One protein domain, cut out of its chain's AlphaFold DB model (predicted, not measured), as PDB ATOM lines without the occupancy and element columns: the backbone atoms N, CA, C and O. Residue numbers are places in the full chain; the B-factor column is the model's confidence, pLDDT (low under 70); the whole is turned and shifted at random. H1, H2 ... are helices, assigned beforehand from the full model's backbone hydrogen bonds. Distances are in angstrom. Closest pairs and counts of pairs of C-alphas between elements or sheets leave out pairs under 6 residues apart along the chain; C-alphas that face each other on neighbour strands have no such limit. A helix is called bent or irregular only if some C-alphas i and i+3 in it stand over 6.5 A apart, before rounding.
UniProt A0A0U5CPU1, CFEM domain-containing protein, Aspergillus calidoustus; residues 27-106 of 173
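AT A GLANCE: This is residues 27 to 106 of the 173 residues of the protein "CFEM domain-containing protein" of Aspergillus calidoustus (UniProt A0A0U5CPU1). Four helices, H1, H2, H4 and H6, stand round the middle of a small helical body as a nearly closed ring, with the longest helix, H2, between H1 and H4 and with H6 next to H4 and close to H1. The short helix H3 lies at one end of this body, across the last part of H6, and the short helix H5 lies at the other end, touching no helix. The printed part has 80 residues with six named helices, H1 to H6 in that order along the chain, and no named strand; its class is all helix. The whole is compact, with a radius of gyration of the C-alphas of 11.9 A, and only just elongated, spanning 34 by 22 by 19 A.

IN THESE COORDINATES: Find C-alpha 36 at (138.122, 164.173, 39.777); from there H2 runs over residues 36 to 50 to C-alpha 50 at (129.437, 148.993, 27.330), 21.5 A away. H2 is irregular: C-alphas 37 and 40 are 7.5 A apart, where about 5 A is found in a regular helix, and its line is a rough one. Just before it, look at C-alpha 27 at (137.280, 159.933, 28.947), where H1 begins; it holds residues 27 to 33. After H2 come H3, residues 57 to 62, and H4, residues 67 to 76, which is 14.3 A from first to last C-alpha. H5 holds residues 84 to 90. H6 holds residues 94 to 106 and is 18.0 A long, ending at C-alpha 106 at (125.832, 163.306, 16.395).

HOW THE PARTS SIT: Begin at H2 and look at Ala 42, whose C-alpha is 5.5 A from that of Trp 74; this is the closest pair between H2 and H4, which touch at a steep tilt of 52 degrees, opposite ways. With residues 39 to 43 alone H2 touches H1, at a steep tilt of 54 degrees, opposite ways; the closest C-alphas are those of Arg 31 and His 39, 6.4 A apart. Go on from H4 to Thr 67, whose C-alpha is 5.5 A from that of Asn 98; here H4 touches H6, which takes part with residues 94 to 98 alone, at a steep tilt of 58 degrees, opposite ways. At residues 102 to 105 H6 touches H3, about perpendicular at 78 degrees, and the C-alphas of Cys 61 and Cys 105 come closest at 5.4 A. The helix packing is mostly crossed, with no touching pair at a shallow tilt. H1 and H6 are close but not clearly touching, with the C-alphas of Leu 33 and Ile 97 closest at 7.6 A. H5 touches no helix; its closest C-alphas to H4 are those of Met 90 and Leu 75, 7.3 A apart. H2 and H6 are apart, and so are H1 and H4. In the backbones of H1, H3, H4, H5 and H6 each O i to N i+4 pair is within hydrogen-bond range, and in H2 9 of 11 are.

THE WHOLE: The two C-alphas farthest apart are those of Ser 80 and Asp 106, at 36.2 A. The printed part runs from residue 27 to residue 106 of a chain of 173 residues and has no cut. No link is long: those from H1 to H2, H3 to H4 and H5 to H6 are tight, and those from H2 to H3 and H4 to H5 are short. The mean pLDDT of the printed part is 70.7, and 34 residues are under 70, namely residue 57 and residues 60 to 68, 78 to 81, 86 to 98 and 100 to 106.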
ATOM      1  N   GLU A  27     136.410 159.462  27.871       75.12
ATOM      2  CA  GLU A  27     137.280 159.933  28.947       75.12
ATOM      3  C   GLU A  27     137.258 161.449  29.146       75.12
ATOM      4  O   GLU A  27     137.153 161.903  30.285       75.12
ATOM      5  N   ASP A  28     137.363 162.234  28.073       74.69
ATOM      6  CA  ASP A  28     137.350 163.695  28.182       74.69
ATOM      7  C   ASP A  28     135.964 164.211  28.582       74.69
ATOM      8  O   ASP A  28     135.859 165.106  29.418       74.69
ATOM      9  N   LEU A  29     134.897 163.573  28.089       71.94
ATOM     10  CA  LEU A  29     133.526 163.874  28.506       71.94
ATOM     11  C   LEU A  29     133.323 163.633  30.011       71.94
ATOM     12  O   LEU A  29     132.747 164.467  30.708       71.94
ATOM     13  N   ILE A  30     133.829 162.511  30.525       76.19
ATOM     14  CA  ILE A  30     133.797 162.182  31.955       76.19
ATOM     15  C   ILE A  30     134.619 163.182  32.763       76.19
ATOM     16  O   ILE A  30     134.183 163.587  33.837       76.19
ATOM     17  N   ARG A  31     135.771 163.616  32.244       77.12
ATOM     18  CA  ARG A  31     136.625 164.600  32.919       77.12
ATOM     19  C   ARG A  31     136.027 166.003  32.982       77.12
ATOM     20  O   ARG A  31     136.360 166.745  33.904       77.12
ATOM     21  N   ASP A  32     135.183 166.353  32.017       74.31
ATOM     22  CA  ASP A  32     134.490 167.642  31.968       74.31
ATOM     23  C   ASP A  32     133.181 167.640  32.775       74.31
ATOM     24  O   ASP A  32     132.798 168.668  33.336       74.31
ATOM     25  N   LEU A  33     132.481 166.500  32.836       72.44
ATOM     26  CA  LEU A  33     131.191 166.373  33.524       72.44
ATOM     27  C   LEU A  33     131.313 166.055  35.010       72.44
ATOM     28  O   LEU A  33     130.445 166.446  35.792       72.44
ATOM     29  N   LEU A  34     132.333 165.293  35.394       75.00
ATOM     30  CA  LEU A  34     132.436 164.745  36.733       75.00
ATOM     31  C   LEU A  34     133.591 165.374  37.520       75.00
ATOM     32  O   LEU A  34     134.554 165.878  36.953       75.00
ATOM     33  N   PRO A  35     133.513 165.370  38.859       73.25
ATOM     34  CA  PRO A  35     134.633 165.750  39.697       73.25
ATOM     35  C   PRO A  35     135.708 164.659  39.681       73.25
ATOM     36  O   PRO A  35     135.428 163.457  39.632       73.25
ATOM     37  N   GLY A  36     136.967 165.076  39.829       79.44
ATOM     38  CA  GLY A  36     138.122 164.173  39.777       79.44
ATOM     39  C   GLY A  36     138.062 162.997  40.760       79.44
ATOM     40  O   GLY A  36     138.674 161.961  40.509       79.44
ATOM     41  N   CYS A  37     137.299 163.126  41.851       79.12
ATOM     42  CA  CYS A  37     137.118 162.078  42.854       79.12
ATOM     43  C   CYS A  37     136.334 160.854  42.341       79.12
ATOM     44  O   CYS A  37     136.500 159.766  42.897       79.12
ATOM     45  N   VAL A  38     135.528 160.999  41.280       76.81
ATOM     46  CA  VAL A  38     134.775 159.886  40.674       76.81
ATOM     47  C   VAL A  38     135.274 159.478  39.295       76.81
ATOM     48  O   VAL A  38     134.842 158.433  38.823       76.81
ATOM     49  N   HIS A  39     136.189 160.226  38.662       81.38
ATOM     50  CA  HIS A  39     136.668 159.924  37.301       81.38
ATOM     51  C   HIS A  39     137.052 158.457  37.138       81.38
ATOM     52  O   HIS A  39     136.544 157.777  36.259       81.38
ATOM     53  N   SER A  40     137.909 157.940  38.019       81.94
ATOM     54  CA  SER A  40     138.379 156.557  37.932       81.94
ATOM     55  C   SER A  40     137.256 155.527  38.065       81.94
ATOM     56  O   SER A  40     137.343 154.475  37.448       81.94
ATOM     57  N   CYS A  41     136.213 155.818  38.843       81.19
ATOM     58  CA  CYS A  41     135.069 154.917  38.971       81.19
ATOM     59  C   CYS A  41     134.132 155.032  37.766       81.19
ATOM     60  O   CYS A  41     133.748 154.021  37.197       81.19
ATOM     61  N   ALA A  42     133.838 156.253  37.319       78.81
ATOM     62  CA  ALA A  42     133.003 156.496  36.152       78.81
ATOM     63  C   ALA A  42     133.585 155.870  34.875       78.81
ATOM     64  O   ALA A  42     132.832 155.352  34.056       78.81
ATOM     65  N   LEU A  43     134.914 155.872  34.731       79.19
ATOM     66  CA  LEU A  43     135.606 155.200  33.631       79.19
ATOM     67  C   LEU A  43     135.455 153.678  33.689       79.19
ATOM     68  O   LEU A  43     135.071 153.075  32.691       79.19
ATOM     69  N   ASP A  44     135.682 153.078  34.857       82.12
ATOM     70  CA  ASP A  44     135.546 151.630  35.068       82.12
ATOM     71  C   ASP A  44     134.096 151.163  34.831       82.12
ATOM     72  O   ASP A  44     133.845 150.182  34.128       82.12
ATOM     73  N   THR A  45     133.119 151.936  35.318       80.12
ATOM     74  CA  THR A  45     131.689 151.731  35.059       80.12
ATOM     75  C   THR A  45     131.376 151.742  33.565       80.12
ATOM     76  O   THR A  45     130.635 150.882  33.093       80.12
ATOM     77  N   MET A  46     131.923 152.693  32.805       76.19
ATOM     78  CA  MET A  46     131.643 152.814  31.373       76.19
ATOM     79  C   MET A  46     132.261 151.668  30.567       76.19
ATOM     80  O   MET A  46     131.582 151.104  29.710       76.19
ATOM     81  N   GLU A  47     133.491 151.250  30.881       77.88
ATOM     82  CA  GLU A  47     134.087 150.052  30.268       77.88
ATOM     83  C   GLU A  47     133.287 148.784  30.599       77.88
ATOM     84  O   GLU A  47     133.066 147.941  29.728       77.88
ATOM     85  N   SER A  48     132.804 148.661  31.840       77.19
ATOM     86  CA  SER A  48     132.011 147.516  32.299       77.19
ATOM     87  C   SER A  48     130.629 147.448  31.638       77.19
ATOM     88  O   SER A  48     130.220 146.389  31.159       77.19
ATOM     89  N   LEU A  49     129.918 148.579  31.571       75.56
ATOM     90  CA  LEU A  49     128.563 148.657  31.017       75.56
ATOM     91  C   LEU A  49     128.538 148.406  29.513       75.56
ATOM     92  O   LEU A  49     127.675 147.680  29.022       75.56
ATOM     93  N   TYR A  50     129.475 149.008  28.785       72.00
ATOM     94  CA  TYR A  50     129.437 148.993  27.330       72.00
ATOM     95  C   TYR A  50     130.323 147.907  26.729       72.00
ATOM     96  O   TYR A  50     130.165 147.577  25.557       72.00
ATOM     97  N   SER A  51     131.258 147.330  27.500       73.94
ATOM     98  CA  SER A  51     132.314 146.457  26.958       73.94
ATOM     99  C   SER A  51     133.055 147.097  25.769       73.94
ATOM    100  O   SER A  51     133.657 146.405  24.947       73.94
ATOM    101  N   CYS A  52     132.986 148.426  25.685       70.69
ATOM    102  CA  CYS A  52     133.575 149.273  24.668       70.69
ATOM    103  C   CYS A  52     134.842 149.896  25.247       70.69
ATOM    104  O   CYS A  52     134.908 150.214  26.435       70.69
ATOM    105  N   SER A  53     135.844 150.094  24.397       75.31
ATOM    106  CA  SER A  53     137.017 150.880  24.775       75.31
ATOM    107  C   SER A  53     136.615 152.346  24.907       75.31
ATOM    108  O   SER A  53     135.889 152.845  24.054       75.31
ATOM    109  N   LEU A  54     137.100 153.042  25.939       70.25
ATOM    110  CA  LEU A  54     136.810 154.462  26.212       70.25
ATOM    111  C   LEU A  54     137.187 155.414  25.057       70.25
ATOM    112  O   LEU A  54     136.660 156.528  24.964       70.25
ATOM    113  N   ASP A  55     138.072 154.961  24.170       71.50
ATOM    114  CA  ASP A  55     138.476 155.649  22.943       71.50
ATOM    115  C   ASP A  55     137.435 155.534  21.811       71.50
ATOM    116  O   ASP A  55     137.444 156.328  20.869       71.50
ATOM    117  N   ASP A  56     136.532 154.552  21.884       72.25
ATOM    118  CA  ASP A  56     135.552 154.236  20.847       72.25
ATOM    119  C   ASP A  56     134.176 154.819  21.180       72.25
ATOM    120  O   ASP A  56     133.242 154.119  21.570       72.25
ATOM    121  N   ALA A  57     134.049 156.136  20.997       68.00
ATOM    122  CA  ALA A  57     132.790 156.852  21.182       68.00
ATOM    123  C   ALA A  57     131.642 156.291  20.315       68.00
ATOM    124  O   ALA A  57     130.490 156.373  20.728       68.00
ATOM    125  N   ALA A  58     131.932 155.682  19.156       71.44
ATOM    126  CA  ALA A  58     130.911 155.086  18.292       71.44
ATOM    127  C   ALA A  58     130.231 153.888  18.955       71.44
ATOM    128  O   ALA A  58     129.005 153.783  18.937       71.44
ATOM    129  N   CYS A  59     131.021 153.050  19.623       72.19
ATOM    130  CA  CYS A  59     130.536 151.896  20.373       72.19
ATOM    131  C   CYS A  59     129.588 152.307  21.521       72.19
ATOM    132  O   CYS A  59     128.584 151.639  21.775       72.19
ATOM    133  N   PHE A  60     129.832 153.457  22.163       69.50
ATOM    134  CA  PHE A  60     128.918 154.013  23.173       69.50
ATOM    135  C   PHE A  60     127.627 154.585  22.575       69.50
ATOM    136  O   PHE A  60     126.593 154.573  23.242       69.50
ATOM    137  N   CYS A  61     127.680 155.074  21.335       69.81
ATOM    138  CA  CYS A  61     126.562 155.707  20.636       69.81
ATOM    139  C   CYS A  61     125.633 154.719  19.918       69.81
ATOM    140  O   CYS A  61     124.458 155.022  19.731       69.81
ATOM    141  N   GLU A  62     126.128 153.533  19.549       68.38
ATOM    142  CA  GLU A  62     125.288 152.419  19.081       68.38
ATOM    143  C   GLU A  62     124.522 151.735  20.226       68.38
ATOM    144  O   GLU A  62     123.531 151.041  19.985       68.38
ATOM    145  N   GLY A  63     124.967 151.916  21.474       62.44
ATOM    146  CA  GLY A  63     124.303 151.371  22.652       62.44
ATOM    147  C   GLY A  63     123.016 152.125  22.995       62.44
ATOM    148  O   GLY A  63     123.034 153.334  23.204       62.44
ATOM    149  N   ASP A  64     121.902 151.401  23.135       56.00
ATOM    150  CA  ASP A  64     120.624 151.929  23.639       56.00
ATOM    151  C   ASP A  64     120.703 152.117  25.163       56.00
ATOM    152  O   ASP A  64     120.148 151.356  25.959       56.00
ATOM    153  N   VAL A  65     121.521 153.079  25.586       58.69
ATOM    154  CA  VAL A  65     121.724 153.377  26.998       58.69
ATOM    155  C   VAL A  65     121.063 154.691  27.330       58.69
ATOM    156  O   VAL A  65     121.405 155.760  26.825       58.69
ATOM    157  N   THR A  66     120.119 154.607  28.259       63.25
ATOM    158  CA  THR A  66     119.550 155.800  28.858       63.25
ATOM    159  C   THR A  66     120.615 156.452  29.733       63.25
ATOM    160  O   THR A  66     121.198 155.819  30.613       63.25
ATOM    161  N   THR A  67     120.859 157.740  29.524       63.75
ATOM    162  CA  THR A  67     121.771 158.553  30.344       63.75
ATOM    163  C   THR A  67     121.410 158.565  31.828       63.75
ATOM    164  O   THR A  67     122.268 158.835  32.663       63.75
ATOM    165  N   LEU A  68     120.179 158.177  32.173       62.75
ATOM    166  CA  LEU A  68     119.755 157.864  33.535       62.75
ATOM    167  C   LEU A  68     120.513 156.678  34.146       62.75
ATOM    168  O   LEU A  68     120.968 156.796  35.275       62.75
ATOM    169  N   THR A  69     120.699 155.575  33.417       70.75
ATOM    170  CA  THR A  69     121.431 154.395  33.915       70.75
ATOM    171  C   THR A  69     122.894 154.728  34.187       70.75
ATOM    172  O   THR A  69     123.433 154.370  35.228       70.75
ATOM    173  N   VAL A  70     123.527 155.470  33.279       71.69
ATOM    174  CA  VAL A  70     124.917 155.921  33.441       71.69
ATOM    175  C   VAL A  70     125.043 156.853  34.645       71.69
ATOM    176  O   VAL A  70     125.948 156.695  35.461       71.69
ATOM    177  N   LEU A  71     124.099 157.784  34.804       70.81
ATOM    178  CA  LEU A  71     124.093 158.711  35.928       70.81
ATOM    179  C   LEU A  71     123.848 158.008  37.272       70.81
ATOM    180  O   LEU A  71     124.491 158.353  38.258       70.81
ATOM    181  N   GLU A  72     122.958 157.017  37.324       72.88
ATOM    182  CA  GLU A  72     122.713 156.213  38.529       72.88
ATOM    183  C   GLU A  72     123.950 155.412  38.949       72.88
ATOM    184  O   GLU A  72     124.259 155.342  40.138       72.88
ATOM    185  N   GLU A  73     124.692 154.849  37.999       76.12
ATOM    186  CA  GLU A  73     125.945 154.142  38.284       76.12
ATOM    187  C   GLU A  73     127.060 155.107  38.722       76.12
ATOM    188  O   GLU A  73     127.777 154.845  39.688       76.12
ATOM    189  N   TRP A  74     127.158 156.291  38.112       75.25
ATOM    190  CA  TRP A  74     128.095 157.330  38.558       75.25
ATOM    191  C   TRP A  74     127.744 157.898  39.937       75.25
ATOM    192  O   TRP A  74     128.635 158.242  40.711       75.25
ATOM    193  N   LEU A  75     126.464 157.951  40.303       72.62
ATOM    194  CA  LEU A  75     126.026 158.327  41.651       72.62
ATOM    195  C   LEU A  75     126.306 157.239  42.698       72.62
ATOM    196  O   LEU A  75     126.300 157.541  43.892       72.62
ATOM    197  N   GLN A  76     126.587 156.003  42.274       75.44
ATOM    198  CA  GLN A  76     127.083 154.928  43.139       75.44
ATOM    199  C   GLN A  76     128.615 154.959  43.305       75.44
ATOM    200  O   GLN A  76     129.142 154.330  44.224       75.44
ATOM    201  N   CYS A  77     129.329 155.736  42.482       71.62
ATOM    202  CA  CYS A  77     130.780 155.907  42.550       71.62
ATOM    203  C   CYS A  77     131.373 156.768  43.685       71.62
ATOM    204  O   CYS A  77     132.533 156.511  44.031       71.62
ATOM    205  N   PRO A  78     130.716 157.804  44.257       64.44
ATOM    206  CA  PRO A  78     131.365 158.646  45.253       64.44
ATOM    207  C   PRO A  78     131.733 157.837  46.497       64.44
ATOM    208  O   PRO A  78     130.888 157.360  47.250       64.44
ATOM    209  N   ASN A  79     133.039 157.717  46.719       60.56
ATOM    210  CA  ASN A  79     133.615 157.188  47.946       60.56
ATOM    211  C   ASN A  79     133.791 158.311  48.979       60.56
ATOM    212  O   ASN A  79     133.615 159.490  48.678       60.56
ATOM    213  N   SER A  80     134.241 157.962  50.187       56.97
ATOM    214  CA  SER A  80     134.503 158.888  51.309       56.97
ATOM    215  C   SER A  80     135.483 160.049  51.035       56.97
ATOM    216  O   SER A  80     135.780 160.804  51.954       56.97
ATOM    217  N   ASN A  81     136.029 160.151  49.818       65.44
ATOM    218  CA  ASN A  81     136.960 161.189  49.370       65.44
ATOM    219  C   ASN A  81     136.307 162.258  48.478       65.44
ATOM    220  O   ASN A  81     136.994 163.207  48.115       65.44
ATOM    221  N   CYS A  82     135.043 162.094  48.076       70.25
ATOM    222  CA  CYS A  82     134.317 163.153  47.382       70.25
ATOM    223  C   CYS A  82     133.717 164.108  48.409       70.25
ATOM    224  O   CYS A  82     133.008 163.670  49.322       70.25
ATOM    225  N   ASP A  83     133.981 165.402  48.246       76.69
ATOM    226  CA  ASP A  83     133.337 166.414  49.067       76.69
ATOM    227  C   ASP A  83     131.844 166.503  48.711       76.69
ATOM    228  O   ASP A  83     131.412 166.208  47.595       76.69
ATOM    229  N   GLU A  84     131.015 166.915  49.670       70.94
ATOM    230  CA  GLU A  84     129.560 167.013  49.476       70.94
ATOM    231  C   GLU A  84     129.200 167.996  48.340       70.94
ATOM    232  O   GLU A  84     128.182 167.840  47.667       70.94
ATOM    233  N   GLU A  85     130.071 168.979  48.085       70.19
ATOM    234  CA  GLU A  85     129.986 169.908  46.954       70.19
ATOM    235  C   GLU A  85     130.258 169.221  45.607       70.19
ATOM    236  O   GLU A  85     129.540 169.492  44.645       70.19
ATOM    237  N   ASP A  86     131.205 168.281  45.550       68.94
ATOM    238  CA  ASP A  86     131.499 167.477  44.357       68.94
ATOM    239  C   ASP A  86     130.341 166.519  44.049       68.94
ATOM    240  O   ASP A  86     129.894 166.412  42.910       68.94
ATOM    241  N   ILE A  87     129.774 165.884  45.080       67.81
ATOM    242  CA  ILE A  87     128.590 165.022  44.938       67.81
ATOM    243  C   ILE A  87     127.390 165.828  44.433       67.81
ATOM    244  O   ILE A  87     126.632 165.369  43.580       67.81
ATOM    245  N   ARG A  88     127.230 167.061  44.919       66.50
ATOM    246  CA  ARG A  88     126.167 167.958  44.464       66.50
ATOM    247  C   ARG A  88     126.397 168.459  43.040       66.50
ATOM    248  O   ARG A  88     125.420 168.667  42.328       66.50
ATOM    249  N   ALA A  89     127.653 168.622  42.621       62.94
ATOM    250  CA  ALA A  89     128.006 168.913  41.237       62.94
ATOM    251  C   ALA A  89     127.694 167.728  40.305       62.94
ATOM    252  O   ALA A  89     127.270 167.954  39.182       62.94
ATOM    253  N   MET A  90     127.782 166.478  40.780       64.12
ATOM    254  CA  MET A  90     127.348 165.296  40.013       64.12
ATOM    255  C   MET A  90     125.831 165.167  39.859       64.12
ATOM    256  O   MET A  90     125.371 164.453  38.974       64.12
ATOM    257  N   MET A  91     125.038 165.884  40.662       64.81
ATOM    258  CA  MET A  91     123.594 166.030  40.429       64.81
ATOM    259  C   MET A  91     123.285 167.023  39.292       64.81
ATOM    260  O   MET A  91     122.208 167.626  39.275       64.81
ATOM    261  N   LEU A  92     124.225 167.224  38.357       60.41
ATOM    262  CA  LEU A  92     123.933 167.777  37.037       60.41
ATOM    263  C   LEU A  92     122.740 167.013  36.458       60.41
ATOM    264  O   LEU A  92     122.650 165.788  36.570       60.41
ATOM    265  N   GLY A  93     121.776 167.756  35.915       63.00
ATOM    266  CA  GLY A  93     120.527 167.174  35.455       63.00
ATOM    267  C   GLY A  93     120.809 166.072  34.430       63.00
ATOM    268  O   GLY A  93     121.628 166.287  33.535       63.00
ATOM    269  N   PRO A  94     120.135 164.910  34.507       63.09
ATOM    270  CA  PRO A  94     120.307 163.837  33.525       63.09
ATOM    271  C   PRO A  94     120.117 164.328  32.084       63.09
ATOM    272  O   PRO A  94     120.744 163.802  31.171       63.09
ATOM    273  N   GLU A  95     119.322 165.381  31.877       64.25
ATOM    274  CA  GLU A  95     119.145 166.024  30.572       64.25
ATOM    275  C   GLU A  95     120.399 166.732  30.040       64.25
ATOM    276  O   GLU A  95     120.657 166.672  28.839       64.25
ATOM    277  N   ASP A  96     121.204 167.370  30.894       68.50
ATOM    278  CA  ASP A  96     122.447 168.029  30.473       68.50
ATOM    279  C   ASP A  96     123.480 166.991  30.022       68.50
ATOM    280  O   ASP A  96     124.104 167.140  28.971       68.50
ATOM    281  N   ILE A  97     123.591 165.890  30.767       66.94
ATOM    282  CA  ILE A  97     124.457 164.754  30.427       66.94
ATOM    283  C   ILE A  97     123.977 164.104  29.128       66.94
ATOM    284  O   ILE A  97     124.778 163.858  28.227       66.94
ATOM    285  N   ASN A  98     122.664 163.918  28.974       68.06
ATOM    286  CA  ASN A  98     122.058 163.417  27.741       68.06
ATOM    287  C   ASN A  98     122.357 164.295  26.525       68.06
ATOM    288  O   ASN A  98     122.687 163.780  25.458       68.06
ATOM    289  N   ASN A  99     122.274 165.616  26.679       70.00
ATOM    290  CA  ASN A  99     122.578 166.557  25.607       70.00
ATOM    291  C   ASN A  99     124.064 166.538  25.229       70.00
ATOM    292  O   ASN A  99     124.381 166.656  24.044       70.00
ATOM    293  N   GLN A 100     124.969 166.344  26.194       69.44
ATOM    294  CA  GLN A 100     126.398 166.208  25.903       69.44
ATOM    295  C   GLN A 100     126.724 164.881  25.206       69.44
ATOM    296  O   GLN A 100     127.391 164.905  24.174       69.44
ATOM    297  N   PHE A 101     126.195 163.747  25.685       69.06
ATOM    298  CA  PHE A 101     126.373 162.445  25.025       69.06
ATOM    299  C   PHE A 101     125.803 162.441  23.604       69.06
ATOM    300  O   PHE A 101     126.506 162.058  22.672       69.06
ATOM    301  N   ARG A 102     124.583 162.960  23.396       68.88
ATOM    302  CA  ARG A 102     124.037 163.147  22.041       68.88
ATOM    303  C   ARG A 102     124.924 164.036  21.179       68.88
ATOM    304  O   ARG A 102     125.138 163.724  20.018       68.88
ATOM    305  N   GLY A 103     125.465 165.114  21.744       68.62
ATOM    306  CA  GLY A 103     126.394 165.994  21.041       68.62
ATOM    307  C   GLY A 103     127.691 165.300  20.604       68.62
ATOM    308  O   GLY A 103     128.266 165.691  19.588       68.62
ATOM    309  N   VAL A 104     128.142 164.277  21.338       67.88
ATOM    310  CA  VAL A 104     129.267 163.412  20.949       67.88
ATOM    311  C   VAL A 104     128.835 162.425  19.861       67.88
ATOM    312  O   VAL A 104     129.526 162.307  18.853       67.88
ATOM    313  N   CYS A 105     127.670 161.790  20.000       68.56
ATOM    314  CA  CYS A 105     127.162 160.815  19.030       68.56
ATOM    315  C   CYS A 105     126.818 161.421  17.665       68.56
ATOM    316  O   CYS A 105     127.286 160.921  16.644       68.56
ATOM    317  N   ASP A 106     126.146 162.576  17.633       65.62
ATOM    318  CA  ASP A 106     125.832 163.306  16.395       65.62
ATOM    319  C   ASP A 106     127.121 163.681  15.613       65.62
ATOM    320  O   ASP A 106     127.115 163.840  14.386       65.62
TER     321      ASP A 106